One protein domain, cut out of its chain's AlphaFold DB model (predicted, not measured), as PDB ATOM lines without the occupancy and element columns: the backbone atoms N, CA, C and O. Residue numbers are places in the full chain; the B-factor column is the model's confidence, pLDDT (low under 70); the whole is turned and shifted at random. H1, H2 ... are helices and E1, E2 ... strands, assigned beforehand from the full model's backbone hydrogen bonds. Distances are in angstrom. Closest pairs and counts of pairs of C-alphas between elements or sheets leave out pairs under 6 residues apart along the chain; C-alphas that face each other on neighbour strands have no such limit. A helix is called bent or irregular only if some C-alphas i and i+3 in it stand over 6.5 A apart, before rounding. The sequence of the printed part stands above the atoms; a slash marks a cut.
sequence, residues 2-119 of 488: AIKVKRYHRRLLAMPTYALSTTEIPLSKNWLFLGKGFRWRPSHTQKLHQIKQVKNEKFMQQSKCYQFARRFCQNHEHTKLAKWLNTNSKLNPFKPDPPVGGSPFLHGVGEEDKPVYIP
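AT A GLANCE: This is residues 2 to 119 of the 488 residues of the protein "Conjugative coupling factor TraD, PFGI-1 class" of Legionella sp. 40-6 (UniProt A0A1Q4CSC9). This is a loose, open frame: a two-stranded ribbon, E1 and E2, makes one end, the helical hairpin H4 and H5 makes the other, and H6, packed on H1, lies between these ends. H2 and H3 meet at a corner along one side, and two long links without named elements, residues 14 to 30 and residues 86 to 103, join H1 to E1 and H5 to H6. The printed part has 118 residues with six named helices and two strands, in the order H1 E1 H2 H3 H4 H5 H6 E2; the sheet, E1 - E2, is antiparallel and the class is mixed. The radius of gyration of the C-alphas is 17.2 A, and the spans are 52 by 41 by 26 A.

IN THESE COORDINATES: Find C-alpha 31 at (236.197, 271.220, 123.602); E1 runs from there to residue 37, 15.5 A. E2, residues 114 to 119, covers 16.0 A and ends at (233.270, 274.424, 121.994). H1, residues 2 to 13, begins at (255.526, 266.857, 92.500) and covers 17.2 A. Look next for H2 at residues 42 to 51, H3 at 54 to 59, H4 at 64 to 75, 16.4 A long, H5 at 80 to 85 and H6 at 104 to 108.

HOW THE PARTS SIT: In E1 and E2, antiparallel at 150 degrees, find N 34 and O 116 within hydrogen-bond range at 2.9 A. H6 touches residues 8 to 13 of H1, closest at the C-alphas of Leu 12 and Phe 105, 4.1 A. H2 and H3 only just touch, with 3 pairs of C-alphas within 8 A, and only at the corner; the closest C-alphas are those of Ile 51 and Glu 57, 7.1 A. H5 touches residues 69 to 73 of H4, closest at the C-alphas of Cys 73 and Ala 82, 4.6 A, at a steep tilt of 42 degrees, opposite ways. H3 is irregular, with C-alphas 55 and 58 7.6 A apart; 0 of its 2 O i to N i+4 pairs but 2 of its 3 O i to N i+3 pairs are within hydrogen-bond range. Every O i to N i+4 pair is within range in H1, H2, H4, H5 and H6.

THE WHOLE: The farthest C-alphas, of Asn 30 and Asn 75, are 52.0 A apart. The printed part has no cut; the links H1 to E1 and H5 to H6 are long. Residues 53 to 58, of which 54 to 58 belong to H3, stand free. Residue 101 is under 70 in pLDDT.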
ATOM      1  N   ALA A   2     255.960 268.203  92.923       83.38
ATOM      2  CA  ALA A   2     255.526 266.857  92.500       83.38
ATOM      3  C   ALA A   2     255.004 265.938  93.632       83.38
ATOM      4  O   ALA A   2     253.995 265.255  93.467       83.38
ATOM      5  N   ILE A   3     255.634 265.961  94.814       83.94
ATOM      6  CA  ILE A   3     255.203 265.160  95.977       83.94
ATOM      7  C   ILE A   3     253.795 265.554  96.448       83.94
ATOM      8  O   ILE A   3     252.989 264.679  96.763       83.94
ATOM      9  N   LYS A   4     253.467 266.857  96.450       82.44
ATOM     10  CA  LYS A   4     252.137 267.354  96.843       82.44
ATOM     11  C   LYS A   4     251.056 266.851  95.883       82.44
ATOM     12  O   LYS A   4     250.026 266.370  96.338       82.44
ATOM     13  N   VAL A   5     251.330 266.868  94.576       83.81
ATOM     14  CA  VAL A   5     250.414 266.350  93.542       83.81
ATOM     15  C   VAL A   5     250.208 264.840  93.691       83.81
ATOM     16  O   VAL A   5     249.074 264.367  93.695       83.81
ATOM     17  N   LYS A   6     251.287 264.072  93.895       83.19
ATOM     18  CA  LYS A   6     251.201 262.617  94.105       83.19
ATOM     19  C   LYS A   6     250.439 262.263  95.386       83.19
ATOM     20  O   LYS A   6     249.669 261.306  95.392       83.19
ATOM     21  N   ARG A   7     250.633 263.031  96.465       83.00
ATOM     22  CA  ARG A   7     249.886 262.882  97.725       83.00
ATOM     23  C   ARG A   7     248.404 263.190  97.528       83.00
ATOM     24  O   ARG A   7     247.581 262.400  97.972       83.00
ATOM     25  N   TYR A   8     248.081 264.284  96.843       84.88
ATOM     26  CA  TYR A   8     246.708 264.660  96.518       84.88
ATOM     27  C   TYR A   8     245.995 263.551  95.739       84.88
ATOM     28  O   TYR A   8     244.964 263.059  96.181       84.88
ATOM     29  N   HIS A   9     246.606 263.055  94.659       83.88
ATOM     30  CA  HIS A   9     246.024 261.983  93.849       83.88
ATOM     31  C   HIS A   9     245.812 260.685  94.643       83.88
ATOM     32  O   HIS A   9     244.768 260.054  94.534       83.88
ATOM     33  N   ARG A  10     246.760 260.312  95.516       83.94
ATOM     34  CA  ARG A  10     246.581 259.163  96.419       83.94
ATOM     35  C   ARG A  10     245.402 259.348  97.372       83.94
ATOM     36  O   ARG A  10     244.660 258.399  97.578       83.94
ATOM     37  N   ARG A  11     245.224 260.542  97.943       84.62
ATOM     38  CA  ARG A  11     244.111 260.826  98.863       84.62
ATOM     39  C   ARG A  11     242.750 260.882  98.170       84.62
ATOM     40  O   ARG A  11     241.748 260.661  98.831       84.62
ATOM     41  N   LEU A  12     242.700 261.183  96.870       86.06
ATOM     42  CA  LEU A  12     241.453 261.111  96.102       86.06
ATOM     43  C   LEU A  12     240.948 259.673  95.938       86.06
ATOM     44  O   LEU A  12     239.744 259.471  95.820       86.06
ATOM     45  N   LEU A  13     241.867 258.702  95.932       84.75
ATOM     46  CA  LEU A  13     241.576 257.301  95.626       84.75
ATOM     47  C   LEU A  13     241.538 256.393  96.858       84.75
ATOM     48  O   LEU A  13     240.831 255.397  96.829       84.75
ATOM     49  N   ALA A  14     242.305 256.700  97.907       81.00
ATOM     50  CA  ALA A  14     242.455 255.834  99.074       81.00
ATOM     51  C   ALA A  14     241.867 256.474 100.332       81.00
ATOM     52  O   ALA A  14     242.209 257.612 100.669       81.00
ATOM     53  N   MET A  15     241.058 255.712 101.072       78.44
ATOM     54  CA  MET A  15     240.564 256.156 102.375       78.44
ATOM     55  C   MET A  15     241.592 255.897 103.487       78.44
ATOM     56  O   MET A  15     242.160 254.800 103.585       78.44
ATOM     57  N   PRO A  16     241.870 256.888 104.355       74.88
ATOM     58  CA  PRO A  16     242.696 256.651 105.526       74.88
ATOM     59  C   PRO A  16     241.961 255.731 106.509       74.88
ATOM     60  O   PRO A  16     240.812 255.964 106.866       74.88
ATOM     61  N   THR A  17     242.646 254.693 106.988       78.50
ATOM     62  CA  THR A  17     242.171 253.878 108.111       78.50
ATOM     63  C   THR A  17     242.310 254.690 109.393       78.50
ATOM     64  O   THR A  17     243.431 255.059 109.760       78.50
ATOM     65  N   TYR A  18     241.196 254.954 110.070       82.38
ATOM     66  CA  TYR A  18     241.171 255.651 111.348       82.38
ATOM     67  C   TYR A  18     240.334 254.858 112.347       82.38
ATOM     68  O   TYR A  18     239.185 254.531 112.071       82.38
ATOM     69  N   ALA A  19     240.941 254.529 113.481       86.25
ATOM     70  CA  ALA A  19     240.312 253.834 114.590       86.25
ATOM     71  C   ALA A  19     240.798 254.483 115.886       86.25
ATOM     72  O   ALA A  19     241.923 254.989 115.938       86.25
ATOM     73  N   LEU A  20     239.932 254.489 116.891       89.81
ATOM     74  CA  LEU A  20     240.208 254.987 118.228       89.81
ATOM     75  C   LEU A  20     239.646 253.980 119.224       89.81
ATOM     76  O   LEU A  20     238.513 253.526 119.069       89.81
ATOM     77  N   SER A  21     240.422 253.661 120.247       92.25
ATOM     78  CA  SER A  21     239.915 253.053 121.471       92.25
ATOM     79  C   SER A  21     239.232 254.098 122.358       92.25
ATOM     80  O   SER A  21     239.468 255.302 122.233       92.25
ATOM     81  N   THR A  22     238.430 253.630 123.316       91.56
ATOM     82  CA  THR A  22     237.746 254.443 124.336       91.56
ATOM     83  C   THR A  22     238.675 255.460 125.008       91.56
ATOM     84  O   THR A  22     238.268 256.587 125.268       91.56
ATOM     85  N   THR A  23     239.931 255.089 125.276       92.50
ATOM     86  CA  THR A  23     240.930 255.942 125.939       92.50
ATOM     87  C   THR A  23     241.650 256.902 124.996       92.50
ATOM     88  O   THR A  23     242.129 257.939 125.445       92.50
ATOM     89  N   GLU A  24     241.735 256.576 123.702       94.19
ATOM     90  CA  GLU A  24     242.378 257.421 122.685       94.19
ATOM     91  C   GLU A  24     241.487 258.575 122.215       94.19
ATOM     92  O   GLU A  24     241.990 259.522 121.609       94.19
ATOM     93  N   ILE A  25     240.179 258.520 122.490       94.88
ATOM     94  CA  ILE A  25     239.277 259.648 122.252       94.88
ATOM     95  C   ILE A  25     239.716 260.811 123.165       94.88
ATOM     96  O   ILE A  25     239.738 260.638 124.392       94.88
ATOM     97  N   PRO A  26     240.084 261.981 122.599       93.94
ATOM     98  CA  PRO A  26     240.504 263.137 123.383       93.94
ATOM     99  C   PRO A  26     239.410 263.575 124.353       93.94
ATOM    100  O   PRO A  26     238.241 263.625 123.982       93.94
ATOM    101  N   LEU A  27     239.800 263.923 125.578       94.62
ATOM    102  CA  LEU A  27     238.888 264.413 126.606       94.62
ATOM    103  C   LEU A  27     239.205 265.874 126.921       94.62
ATOM    104  O   LEU A  27     240.362 266.229 127.152       94.62
ATOM    105  N   SER A  28     238.182 266.724 126.933       93.69
ATOM    106  CA  SER A  28     238.300 268.130 127.309       93.69
ATOM    107  C   SER A  28     236.966 268.648 127.840       93.69
ATOM    108  O   SER A  28     235.904 268.359 127.287       93.69
ATOM    109  N   LYS A  29     237.038 269.467 128.896       92.06
ATOM    110  CA  LYS A  29     235.873 270.150 129.480       92.06
ATOM    111  C   LYS A  29     235.387 271.335 128.644       92.06
ATOM    112  O   LYS A  29     234.250 271.752 128.793       92.06
ATOM    113  N   ASN A  30     236.241 271.862 127.764       94.12
ATOM    114  CA  ASN A  30     235.942 273.056 126.965       94.12
ATOM    115  C   ASN A  30     235.700 272.733 125.487       94.12
ATOM    116  O   ASN A  30     235.118 273.541 124.771       94.12
ATOM    117  N   TRP A  31     236.170 271.575 125.019       95.94
ATOM    118  CA  TRP A  31     236.197 271.220 123.602       95.94
ATOM    119  C   TRP A  31     235.661 269.806 123.400       95.94
ATOM    120  O   TRP A  31     236.194 268.864 123.977       95.94
ATOM    121  N   LEU A  32     234.650 269.658 122.552       95.75
ATOM    122  CA  LEU A  32     234.117 268.376 122.112       95.75
ATOM    123  C   LEU A  32     234.808 267.956 120.815       95.75
ATOM    124  O   LEU A  32     234.767 268.677 119.818       95.75
ATOM    125  N   PHE A  33     235.448 266.794 120.816       96.25
ATOM    126  CA  PHE A  33     236.085 266.210 119.642       96.25
ATOM    127  C   PHE A  33     235.048 265.559 118.719       96.25
ATOM    128  O   PHE A  33     234.287 264.697 119.150       96.25
ATOM    129  N   LEU A  34     235.057 265.921 117.434       92.94
ATOM    130  CA  LEU A  34     234.142 265.356 116.431       92.94
ATOM    131  C   LEU A  34     234.786 264.268 115.565       92.94
ATOM    132  O   LEU A  34     234.093 263.457 114.958       92.94
ATOM    133  N   GLY A  35     236.114 264.266 115.451       91.75
ATOM    134  CA  GLY A  35     236.832 263.397 114.524       91.75
ATOM    135  C   GLY A  35     237.996 264.100 113.835       91.75
ATOM    136  O   GLY A  35     238.419 265.191 114.220       91.75
ATOM    137  N   LYS A  36     238.538 263.463 112.796       89.50
ATOM    138  CA  LYS A  36     239.572 264.056 111.940       89.50
ATOM    139  C   LYS A  36     238.959 264.568 110.644       89.50
ATOM    140  O   LYS A  36     238.221 263.852 109.979       89.50
ATOM    141  N   GLY A  37     239.316 265.788 110.270       90.25
ATOM    142  CA  GLY A  37     238.836 266.432 109.057       90.25
ATOM    143  C   GLY A  37     239.513 267.775 108.831       90.25
ATOM    144  O   GLY A  37     240.607 268.036 109.327       90.25
ATOM    145  N   PHE A  38     238.877 268.650 108.068       89.75
ATOM    146  CA  PHE A  38     239.401 269.981 107.789       89.75
ATOM    147  C   PHE A  38     238.256 270.968 107.603       89.75
ATOM    148  O   PHE A  38     237.148 270.600 107.220       89.75
ATOM    149  N   ARG A  39     238.535 272.254 107.835       89.38
ATOM    150  CA  ARG A  39     237.562 273.314 107.563       89.38
ATOM    151  C   ARG A  39     237.265 273.363 106.066       89.38
ATOM    152  O   ARG A  39     238.164 273.632 105.261       89.38
ATOM    153  N   TRP A  40     236.006 273.140 105.700       90.00
ATOM    154  CA  TRP A  40     235.566 273.272 104.319       90.00
ATOM    155  C   TRP A  40     235.687 274.733 103.860       90.00
ATOM    156  O   TRP A  40     235.385 275.662 104.606       90.00
ATOM    157  N   ARG A  41     236.200 274.948 102.646       92.00
ATOM    158  CA  ARG A  41     236.463 276.274 102.063       92.00
ATOM    159  C   ARG A  41     235.911 276.303 100.636       92.00
ATOM    160  O   ARG A  41     235.856 275.241 100.015       92.00
ATOM    161  N   PRO A  42     235.609 277.482 100.066       93.06
ATOM    162  CA  PRO A  42     235.155 277.588  98.675       93.06
ATOM    163  C   PRO A  42     236.095 276.914  97.661       93.06
ATOM    164  O   PRO A  42     235.642 276.284  96.709       93.06
ATOM    165  N   SER A  43     237.410 276.941  97.912       91.62
ATOM    166  CA  SER A  43     238.397 276.237  97.083       91.62
ATOM    167  C   SER A  43     238.232 274.711  97.094       91.62
ATOM    168  O   SER A  43     238.519 274.062  96.091       91.62
ATOM    169  N   HIS A  44     237.746 274.116  98.190       91.94
ATOM    170  CA  HIS A  44     237.444 272.682  98.255       91.94
ATOM    171  C   HIS A  44     236.201 272.345  97.426       91.94
ATOM    172  O   HIS A  44     236.223 271.364  96.688       91.94
ATOM    173  N   THR A  45     235.169 273.199  97.449       92.12
ATOM    174  CA  THR A  45     233.995 273.070  96.567       92.12
ATOM    175  C   THR A  45     234.395 273.149  95.095       92.12
ATOM    176  O   THR A  45     233.975 272.315  94.295       92.12
ATOM    177  N   GLN A  46     235.265 274.099  94.738       92.00
ATOM    178  CA  GLN A  46     235.780 274.226  93.375       92.00
ATOM    179  C   GLN A  46     236.554 272.971  92.943       92.00
ATOM    180  O   GLN A  46     236.306 272.444  91.860       92.00
ATOM    181  N   LYS A  47     237.449 272.452  93.798       90.00
ATOM    182  CA  LYS A  47     238.179 271.198  93.541       90.00
ATOM    183  C   LYS A  47     237.224 270.019  93.363       90.00
ATOM    184  O   LYS A  47     237.379 269.257  92.414       90.00
ATOM    185  N   LEU A  48     236.226 269.889  94.239       90.50
ATOM    186  CA  LEU A  48     235.223 268.829  94.165       90.50
ATOM    187  C   LEU A  48     234.446 268.889  92.844       90.50
ATOM    188  O   LEU A  48     234.284 267.868  92.181       90.50
ATOM    189  N   HIS A  49     234.013 270.084  92.434       90.56
ATOM    190  CA  HIS A  49     233.337 270.287  91.157       90.56
ATOM    191  C   HIS A  49     234.243 269.909  89.977       90.56
ATOM    192  O   HIS A  49     233.818 269.176  89.091       90.56
ATOM    193  N   GLN A  50     235.508 270.342  89.989       89.62
ATOM    194  CA  GLN A  50     236.480 270.003  88.946       89.62
ATOM    195  C   GLN A  50     236.714 268.494  88.837       89.62
ATOM    196  O   GLN A  50     236.765 267.976  87.725       89.62
ATOM    197  N   ILE A  51     236.846 267.783  89.959       88.50
ATOM    198  CA  ILE A  51     237.051 266.326  89.977       88.50
ATOM    199  C   ILE A  51     235.854 265.584  89.366       88.50
ATOM    200  O   ILE A  51     236.049 264.584  88.684       88.50
ATOM    201  N   LYS A  52     234.630 266.092  89.565       86.94
ATOM    202  CA  LYS A  52     233.399 265.507  89.009       86.94
ATOM    203  C   LYS A  52     233.201 265.762  87.507       86.94
ATOM    204  O   LYS A  52     232.278 265.206  86.923       86.94
ATOM    205  N   GLN A  53     234.026 266.593  86.866       90.31
ATOM    206  CA  GLN A  53     233.927 266.827  85.422       90.31
ATOM    207  C   GLN A  53     234.429 265.612  84.634       90.31
ATOM    208  O   GLN A  53     235.485 265.066  84.948       90.31
ATOM    209  N   VAL A  54     233.741 265.265  83.540       87.94
ATOM    210  CA  VAL A  54     234.062 264.109  82.670       87.94
ATOM    211  C   VAL A  54     235.532 264.098  82.233       87.94
ATOM    212  O   VAL A  54     236.208 263.076  82.293       87.94
ATOM    213  N   LYS A  55     236.097 265.266  81.899       89.56
ATOM    214  CA  LYS A  55     237.513 265.405  81.503       89.56
ATOM    215  C   LYS A  55     238.526 264.933  82.565       89.56
ATOM    216  O   LYS A  55     239.680 264.657  82.237       89.56
ATOM    217  N   ASN A  56     238.109 264.873  83.831       86.31
ATOM    218  CA  ASN A  56     238.930 264.528  84.988       86.31
ATOM    219  C   ASN A  56     238.617 263.137  85.561       86.31
ATOM    220  O   ASN A  56     239.232 262.749  86.554       86.31
ATOM    221  N   GLU A  57     237.747 262.356  84.915       83.06
ATOM    222  CA  GLU A  57     237.366 261.006  85.353       83.06
ATOM    223  C   GLU A  57     238.583 260.089  85.555       83.06
ATOM    224  O   GLU A  57     238.653 259.324  86.518       83.06
ATOM    225  N   LYS A  58     239.616 260.246  84.719       83.69
ATOM    226  CA  LYS A  58     240.885 259.507  84.828       83.69
ATOM    227  C   LYS A  58     241.574 259.620  86.196       83.69
ATOM    228  O   LYS A  58     242.372 258.752  86.533       83.69
ATOM    229  N   PHE A  59     241.302 260.674  86.969       81.12
ATOM    230  CA  PHE A  59     241.874 260.886  88.307       81.12
ATOM    231  C   PHE A  59     241.057 260.236  89.433       81.12
ATOM    232  O   PHE A  59     241.502 260.216  90.578       81.12
ATOM    233  N   MET A  60     239.867 259.726  89.112       80.00
ATOM    234  CA  MET A  60     238.959 259.040  90.036       80.00
ATOM    235  C   MET A  60     239.025 257.516  89.889       80.00
ATOM    236  O   MET A  60     238.511 256.786  90.734       80.00
ATOM    237  N   GLN A  61     239.670 257.019  88.832       81.88
ATOM    238  CA  GLN A  61     239.793 255.592  88.570       81.88
ATOM    239  C   GLN A  61     241.016 254.992  89.281       81.88
ATOM    240  O   GLN A  61     242.141 255.488  89.185       81.88
ATOM    241  N   GLN A  62     240.800 253.866  89.965       81.75
ATOM    242  CA  GLN A  62     241.870 253.034  90.520       81.75
ATOM    243  C   GLN A  62     242.794 252.526  89.398       81.75
ATOM    244  O   GLN A  62     242.334 252.184  88.307       81.75
ATOM    245  N   SER A  63     244.099 252.419  89.673       84.56
ATOM    246  CA  SER A  63     245.080 251.956  88.675       84.56
ATOM    247  C   SER A  63     244.783 250.535  88.162       84.56
ATOM    248  O   SER A  63     244.288 249.691  88.911       84.56
ATOM    249  N   LYS A  64     245.160 250.223  86.912       86.56
ATOM    250  CA  LYS A  64     244.986 248.874  86.328       86.56
ATOM    251  C   LYS A  64     245.629 247.772  87.183       86.56
ATOM    252  O   LYS A  64     245.041 246.711  87.352       86.56
ATOM    253  N   CYS A  65     246.797 248.041  87.773       86.75
ATOM    254  CA  CYS A  65     247.478 247.116  88.684       86.75
ATOM    255  C   CYS A  65     246.669 246.860  89.964       86.75
ATOM    256  O   CYS A  65     246.589 245.721  90.411       86.75
ATOM    257  N   TYR A  66     246.039 247.897  90.528       85.88
ATOM    258  CA  TYR A  66     245.152 247.743  91.685       85.88
ATOM    259  C   TYR A  66     243.931 246.893  91.331       85.88
ATOM    260  O   TYR A  66     243.616 245.945  92.042       85.88
ATOM    261  N   GLN A  67     243.285 247.171  90.195       85.62
ATOM    262  CA  GLN A  67     242.143 246.381  89.723       85.62
ATOM    263  C   GLN A  67     242.528 244.914  89.479       85.62
ATOM    264  O   GLN A  67     241.782 244.013  89.853       85.62
ATOM    265  N   PHE A  68     243.711 244.664  88.910       88.62
ATOM    266  CA  PHE A  68     244.244 243.314  88.731       88.62
ATOM    267  C   PHE A  68     244.494 242.614  90.070       88.62
ATOM    268  O   PHE A  68     244.041 241.489  90.255       88.62
ATOM    269  N   ALA A  69     245.143 243.285  91.028       86.94
ATOM    270  CA  ALA A  69     245.376 242.740  92.364       86.94
ATOM    271  C   ALA A  69     244.055 242.386  93.071       86.94
ATOM    272  O   ALA A  69     243.951 241.329  93.689       86.94
ATOM    273  N   ARG A  70     243.024 243.229  92.929       88.94
ATOM    274  CA  ARG A  70     241.685 242.989  93.487       88.94
ATOM    275  C   ARG A  70     240.989 241.798  92.821       88.94
ATOM    276  O   ARG A  70     240.497 240.934  93.540       88.94
ATOM    277  N   ARG A  71     241.022 241.693  91.486       87.69
ATOM    278  CA  ARG A  71     240.499 240.525  90.745       87.69
ATOM    279  C   ARG A  71     241.236 239.236  91.104       87.69
ATOM    280  O   ARG A  71     240.610 238.198  91.276       87.69
ATOM    281  N   PHE A  72     242.557 239.299  91.260       89.00
ATOM    282  CA  PHE A  72     243.350 238.156  91.702       89.00
ATOM    283  C   PHE A  72     242.913 237.684  93.093       89.00
ATOM    284  O   PHE A  72     242.696 236.491  93.278       89.00
ATOM    285  N   CYS A  73     242.729 238.613  94.041       87.50
ATOM    286  CA  CYS A  73     242.261 238.288  95.390       87.50
ATOM    287  C   CYS A  73     240.857 237.670  95.395       87.50
ATOM    288  O   CYS A  73     240.639 236.744  96.164       87.50
ATOM    289  N   GLN A  74     239.946 238.151  94.540       87.00
ATOM    290  CA  GLN A  74     238.593 237.593  94.386       87.00
ATOM    291  C   GLN A  74     238.615 236.168  93.819       87.00
ATOM    292  O   GLN A  74     237.879 235.308  94.281       87.00
ATOM    293  N   ASN A  75     239.488 235.895  92.847       90.56
ATOM    294  CA  ASN A  75     239.544 234.583  92.196       90.56
ATOM    295  C   ASN A  75     240.371 233.544  92.982       90.56
ATOM    296  O   ASN A  75     240.281 232.355  92.693       90.56
ATOM    297  N   HIS A  76     241.206 233.973  93.937       87.44
ATOM    298  CA  HIS A  76     242.187 233.119  94.622       87.44
ATOM    299  C   HIS A  76     242.224 233.349  96.144       87.44
ATOM    300  O   HIS A  76     243.308 233.438  96.733       87.44
ATOM    301  N   GLU A  77     241.058 233.432  96.793       83.19
ATOM    302  CA  GLU A  77     240.903 233.794  98.217       83.19
ATOM    303  C   GLU A  77     241.769 232.962  99.182       83.19
ATOM    304  O   GLU A  77     242.301 233.480 100.169       83.19
ATOM    305  N   HIS A  78     241.976 231.675  98.888       85.81
ATOM    306  CA  HIS A  78     242.734 230.765  99.752       85.81
ATOM    307  C   HIS A  78     244.260 230.908  99.642       85.81
ATOM    308  O   HIS A  78     244.995 230.359 100.467       85.81
ATOM    309  N   THR A  79     244.767 231.652  98.656       88.94
ATOM    310  CA  THR A  79     246.214 231.791  98.456       88.94
ATOM    311  C   THR A  79     246.855 232.700  99.507       88.94
ATOM    312  O   THR A  79     246.290 233.708  99.938       88.94
ATOM    313  N   LYS A  80     248.098 232.386  99.902       86.94
ATOM    314  CA  LYS A  80     248.885 233.231 100.825       86.94
ATOM    315  C   LYS A  80     249.070 234.654 100.282       86.94
ATOM    316  O   LYS A  80     249.091 235.611 101.051       86.94
ATOM    317  N   LEU A  81     249.161 234.787  98.958       84.44
ATOM    318  CA  LEU A  81     249.345 236.062  98.274       84.44
ATOM    319  C   LEU A  81     248.071 236.921  98.309       84.44
ATOM    320  O   LEU A  81     248.166 238.113  98.589       84.44
ATOM    321  N   ALA A  82     246.884 236.323  98.143       83.75
ATOM    322  CA  ALA A  82     245.613 237.023  98.348       83.75
ATOM    323  C   ALA A  82     245.433 237.476  99.808       83.75
ATOM    324  O   ALA A  82     245.063 238.623 100.056       83.75
ATOM    325  N   LYS A  83     245.786 236.629 100.787       84.88
ATOM    326  CA  LYS A  83     245.775 237.011 102.215       84.88
ATOM    327  C   LYS A  83     246.697 238.202 102.502       84.88
ATOM    328  O   LYS A  83     246.289 239.145 103.182       84.88
ATOM    329  N   TRP A  84     247.907 238.209 101.941       85.94
ATOM    330  CA  TRP A  84     248.842 239.332 102.083       85.94
ATOM    331  C   TRP A  84     248.322 240.615 101.416       85.94
ATOM    332  O   TRP A  84     248.310 241.673 102.046       85.94
ATOM    333  N   LEU A  85     247.807 240.530 100.184       84.88
ATOM    334  CA  LEU A  85     247.213 241.670  99.470       84.88
ATOM    335  C   LEU A  85     245.946 242.215 100.147       84.88
ATOM    336  O   LEU A  85     245.623 243.392  99.975       84.88
ATOM    337  N   ASN A  86     245.238 241.409 100.935       84.69
ATOM    338  CA  ASN A  86     244.107 241.846 101.756       84.69
ATOM    339  C   ASN A  86     244.518 242.397 103.128       84.69
ATOM    340  O   ASN A  86     243.685 242.944 103.844       84.69
ATOM    341  N   THR A  87     245.798 242.308 103.501       83.94
ATOM    342  CA  THR A  87     246.271 242.806 104.794       83.94
ATOM    343  C   THR A  87     246.354 244.337 104.796       83.94
ATOM    344  O   THR A  87     246.943 244.945 103.894       83.94
ATOM    345  N   ASN A  88     245.843 244.961 105.864       74.44
ATOM    346  CA  ASN A  88     245.869 246.411 106.114       74.44
ATOM    347  C   ASN A  88     247.246 246.929 106.585       74.44
ATOM    348  O   ASN A  88     247.361 247.693 107.541       74.44
ATOM    349  N   SER A  89     248.321 246.523 105.907       79.56
ATOM    350  CA  SER A  89     249.683 246.975 106.211       79.56
ATOM    351  C   SER A  89     250.056 248.239 105.432       79.56
ATOM    352  O   SER A  89     249.693 248.401 104.268       79.56
ATOM    353  N   LYS A  90     250.867 249.118 106.040       76.31
ATOM    354  CA  LYS A  90     251.465 250.284 105.357       76.31
ATOM    355  C   LYS A  90     252.398 249.883 104.205       76.31
ATOM    356  O   LYS A  90     252.625 250.690 103.309       76.31
ATOM    357  N   LEU A  91     252.917 248.653 104.232       80.31
ATOM    358  CA  LEU A  91     253.795 248.091 103.203       80.31
ATOM    359  C   LEU A  91     253.028 247.535 101.996       80.31
ATOM    360  O   LEU A  91     253.650 247.208 100.990       80.31
ATOM    361  N   ASN A  92     251.697 247.435 102.076       83.38
ATOM    362  CA  ASN A  92     250.856 246.956 100.987       83.38
ATOM    363  C   ASN A  92     250.321 248.147 100.163       83.38
ATOM    364  O   ASN A  92     249.372 248.813 100.591       83.38
ATOM    365  N   PRO A  93     250.889 248.436  98.975       77.31
ATOM    366  CA  PRO A  93     250.435 249.541  98.131       77.31
ATOM    367  C   PRO A  93     249.066 249.269  97.493       77.31
ATOM    368  O   PRO A  93     248.429 250.205  97.016       77.31
ATOM    369  N   PHE A  94     248.624 248.010  97.486       82.62
ATOM    370  CA  PHE A  94     247.350 247.581  96.930       82.62
ATOM    371  C   PHE A  94     246.326 247.256  98.008       82.62
ATOM    372  O   PHE A  94     245.363 246.582  97.679       82.62
ATOM    373  N   LYS A  95     246.513 247.686  99.264       82.62
ATOM    374  CA  LYS A  95     245.596 247.374 100.371       82.62
ATOM    375  C   LYS A  95     244.142 247.723 100.022       82.62
ATOM    376  O   LYS A  95     243.929 248.712  99.320       82.62
ATOM    377  N   PRO A  96     243.165 246.923 100.475       82.31
ATOM    378  CA  PRO A  96     241.767 247.253 100.253       82.31
ATOM    379  C   PRO A  96     241.419 248.541 101.004       82.31
ATOM    380  O   PRO A  96     242.044 248.870 102.019       82.31
ATOM    381  N   ASP A  97     240.420 249.267 100.511       79.19
ATOM    382  CA  ASP A  97     239.837 250.343 101.301       79.19
ATOM    383  C   ASP A  97     239.192 249.757 102.569       79.19
ATOM    384  O   ASP A  97     238.691 248.624 102.545       79.19
ATOM    385  N   PRO A  98     239.233 250.485 103.699       78.56
ATOM    386  CA  PRO A  98     238.535 250.062 104.903       78.56
ATOM    387  C   PRO A  98     237.046 249.822 104.607       78.56
ATOM    388  O   PRO A  98     236.475 250.543 103.788       78.56
ATOM    389  N   PRO A  99     236.393 248.869 105.298       74.12
ATOM    390  CA  PRO A  99     234.973 248.553 105.118       74.12
ATOM    391  C   PRO A  99     234.065 249.612 105.770       74.12
ATOM    392  O   PRO A  99     233.055 249.300 106.391       74.12
ATOM    393  N   VAL A 100     234.459 250.877 105.674       71.38
ATOM    394  CA  VAL A 100     233.679 252.037 106.084       71.38
ATOM    395  C   VAL A 100     233.117 252.658 104.812       71.38
ATOM    396  O   VAL A 100     233.805 252.725 103.795       71.38
ATOM    397  N   GLY A 101     231.845 253.050 104.833       69.94
ATOM    398  CA  GLY A 101     231.246 253.760 103.707       69.94
ATOM    399  C   GLY A 101     231.897 255.130 103.473       69.94
ATOM    400  O   GLY A 101     232.824 255.540 104.169       69.94
ATOM    401  N   GLY A 102     231.362 255.874 102.507       76.69
ATOM    402  CA  GLY A 102     231.819 257.228 102.198       76.69
ATOM    403  C   GLY A 102     232.722 257.309 100.970       76.69
ATOM    404  O   GLY A 102     233.018 256.326 100.298       76.69
ATOM    405  N   SER A 103     233.091 258.539 100.621       80.12
ATOM    406  CA  SER A 103     233.796 258.856  99.379       80.12
ATOM    407  C   SER A 103     235.217 259.356  99.666       80.12
ATOM    408  O   SER A 103     235.353 260.444 100.234       80.12
ATOM    409  N   PRO A 104     236.281 258.646  99.235       82.31
ATOM    410  CA  PRO A 104     237.663 259.038  99.524       82.31
ATOM    411  C   PRO A 104     238.004 260.452  99.041       82.31
ATOM    412  O   PRO A 104     238.694 261.204  99.728       82.31
ATOM    413  N   PHE A 105     237.442 260.876  97.906       84.69
ATOM    414  CA  PHE A 105     237.665 262.214  97.361       84.69
ATOM    415  C   PHE A 105     237.173 263.353  98.270       84.69
ATOM    416  O   PHE A 105     237.724 264.449  98.183       84.69
ATOM    417  N   LEU A 106     236.204 263.120  99.169       84.69
ATOM    418  CA  LEU A 106     235.768 264.130 100.147       84.69
ATOM    419  C   LEU A 106     236.878 264.443 101.154       84.69
ATOM    420  O   LEU A 106     237.104 265.604 101.479       84.69
ATOM    421  N   HIS A 107     237.638 263.430 101.569       83.00
ATOM    422  CA  HIS A 107     238.868 263.631 102.333       83.00
ATOM    423  C   HIS A 107     240.004 264.127 101.433       83.00
ATOM    424  O   HIS A 107     240.842 264.921 101.857       83.00
ATOM    425  N   GLY A 108     240.058 263.679 100.179       85.38
ATOM    426  CA  GLY A 108     241.129 264.006  99.242       85.38
ATOM    427  C   GLY A 108     241.205 265.469  98.808       85.38
ATOM    428  O   GLY A 108     242.309 265.952  98.559       85.38
ATOM    429  N   VAL A 109     240.083 266.199  98.773       88.38
ATOM    430  CA  VAL A 109     240.093 267.644  98.462       88.38
ATOM    431  C   VAL A 109     240.784 268.486  99.542       88.38
ATOM    432  O   VAL A 109     241.282 269.576  99.231       88.38
ATOM    433  N   GLY A 110     240.857 267.971 100.774       84.50
ATOM    434  CA  GLY A 110     241.614 268.547 101.881       84.50
ATOM    435  C   GLY A 110     243.098 268.180 101.837       84.50
ATOM    436  O   GLY A 110     243.492 267.081 101.445       84.50
ATOM    437  N   GLU A 111     243.965 269.103 102.258       78.56
ATOM    438  CA  GLU A 111     245.417 268.867 102.268       78.56
ATOM    439  C   GLU A 111     245.859 267.950 103.415       78.56
ATOM    440  O   GLU A 111     246.734 267.092 103.237       78.56
ATOM    441  N   GLU A 112     245.219 268.091 104.576       83.12
ATOM    442  CA  GLU A 112     245.507 267.373 105.816       83.12
ATOM    443  C   GLU A 112     244.242 267.242 106.665       83.12
ATOM    444  O   GLU A 112     243.498 268.212 106.793       83.12
ATOM    445  N   ASP A 113     244.035 266.059 107.248       85.88
ATOM    446  CA  ASP A 113     242.952 265.837 108.206       85.88
ATOM    447  C   ASP A 113     243.517 266.046 109.610       85.88
ATOM    448  O   ASP A 113     244.417 265.324 110.049       85.88
ATOM    449  N   LYS A 114     243.005 267.058 110.300       90.62
ATOM    450  CA  LYS A 114     243.372 267.436 111.664       90.62
ATOM    451  C   LYS A 114     242.211 267.136 112.612       90.62
ATOM    452  O   LYS A 114     241.070 267.067 112.158       90.62
ATOM    453  N   PRO A 115     242.476 266.951 113.912       92.56
ATOM    454  CA  PRO A 115     241.421 266.900 114.913       92.56
ATOM    455  C   PRO A 115     240.490 268.117 114.809       92.56
ATOM    456  O   PRO A 115     240.962 269.254 114.778       92.56
ATOM    457  N   VAL A 116     239.186 267.863 114.720       93.19
ATOM    458  CA  VAL A 116     238.135 268.880 114.676       93.19
ATOM    459  C   VAL A 116     237.437 268.895 116.024       93.19
ATOM    460  O   VAL A 116     237.046 267.843 116.534       93.19
ATOM    461  N   TYR A 117     237.280 270.095 116.570       94.69
ATOM    462  CA  TYR A 117     236.615 270.324 117.841       94.69
ATOM    463  C   TYR A 117     235.544 271.393 117.690       94.69
ATOM    464  O   TYR A 117     235.706 272.319 116.890       94.69
ATOM    465  N   ILE A 118     234.498 271.285 118.500       93.88
ATOM    466  CA  ILE A 118     233.561 272.376 118.764       93.88
ATOM    467  C   ILE A 118     233.638 272.762 120.243       93.88
ATOM    468  O   ILE A 118     233.964 271.908 121.072       93.88
ATOM    469  N   PRO A 119     233.400 274.031 120.597       94.69
ATOM    470  CA  PRO A 119     233.270 274.424 121.994       94.69
ATOM    471  C   PRO A 119     232.136 273.652 122.703       94.69
ATOM    472  O   PRO A 119     231.140 273.297 122.077       94.69
TER     473      PRO A 119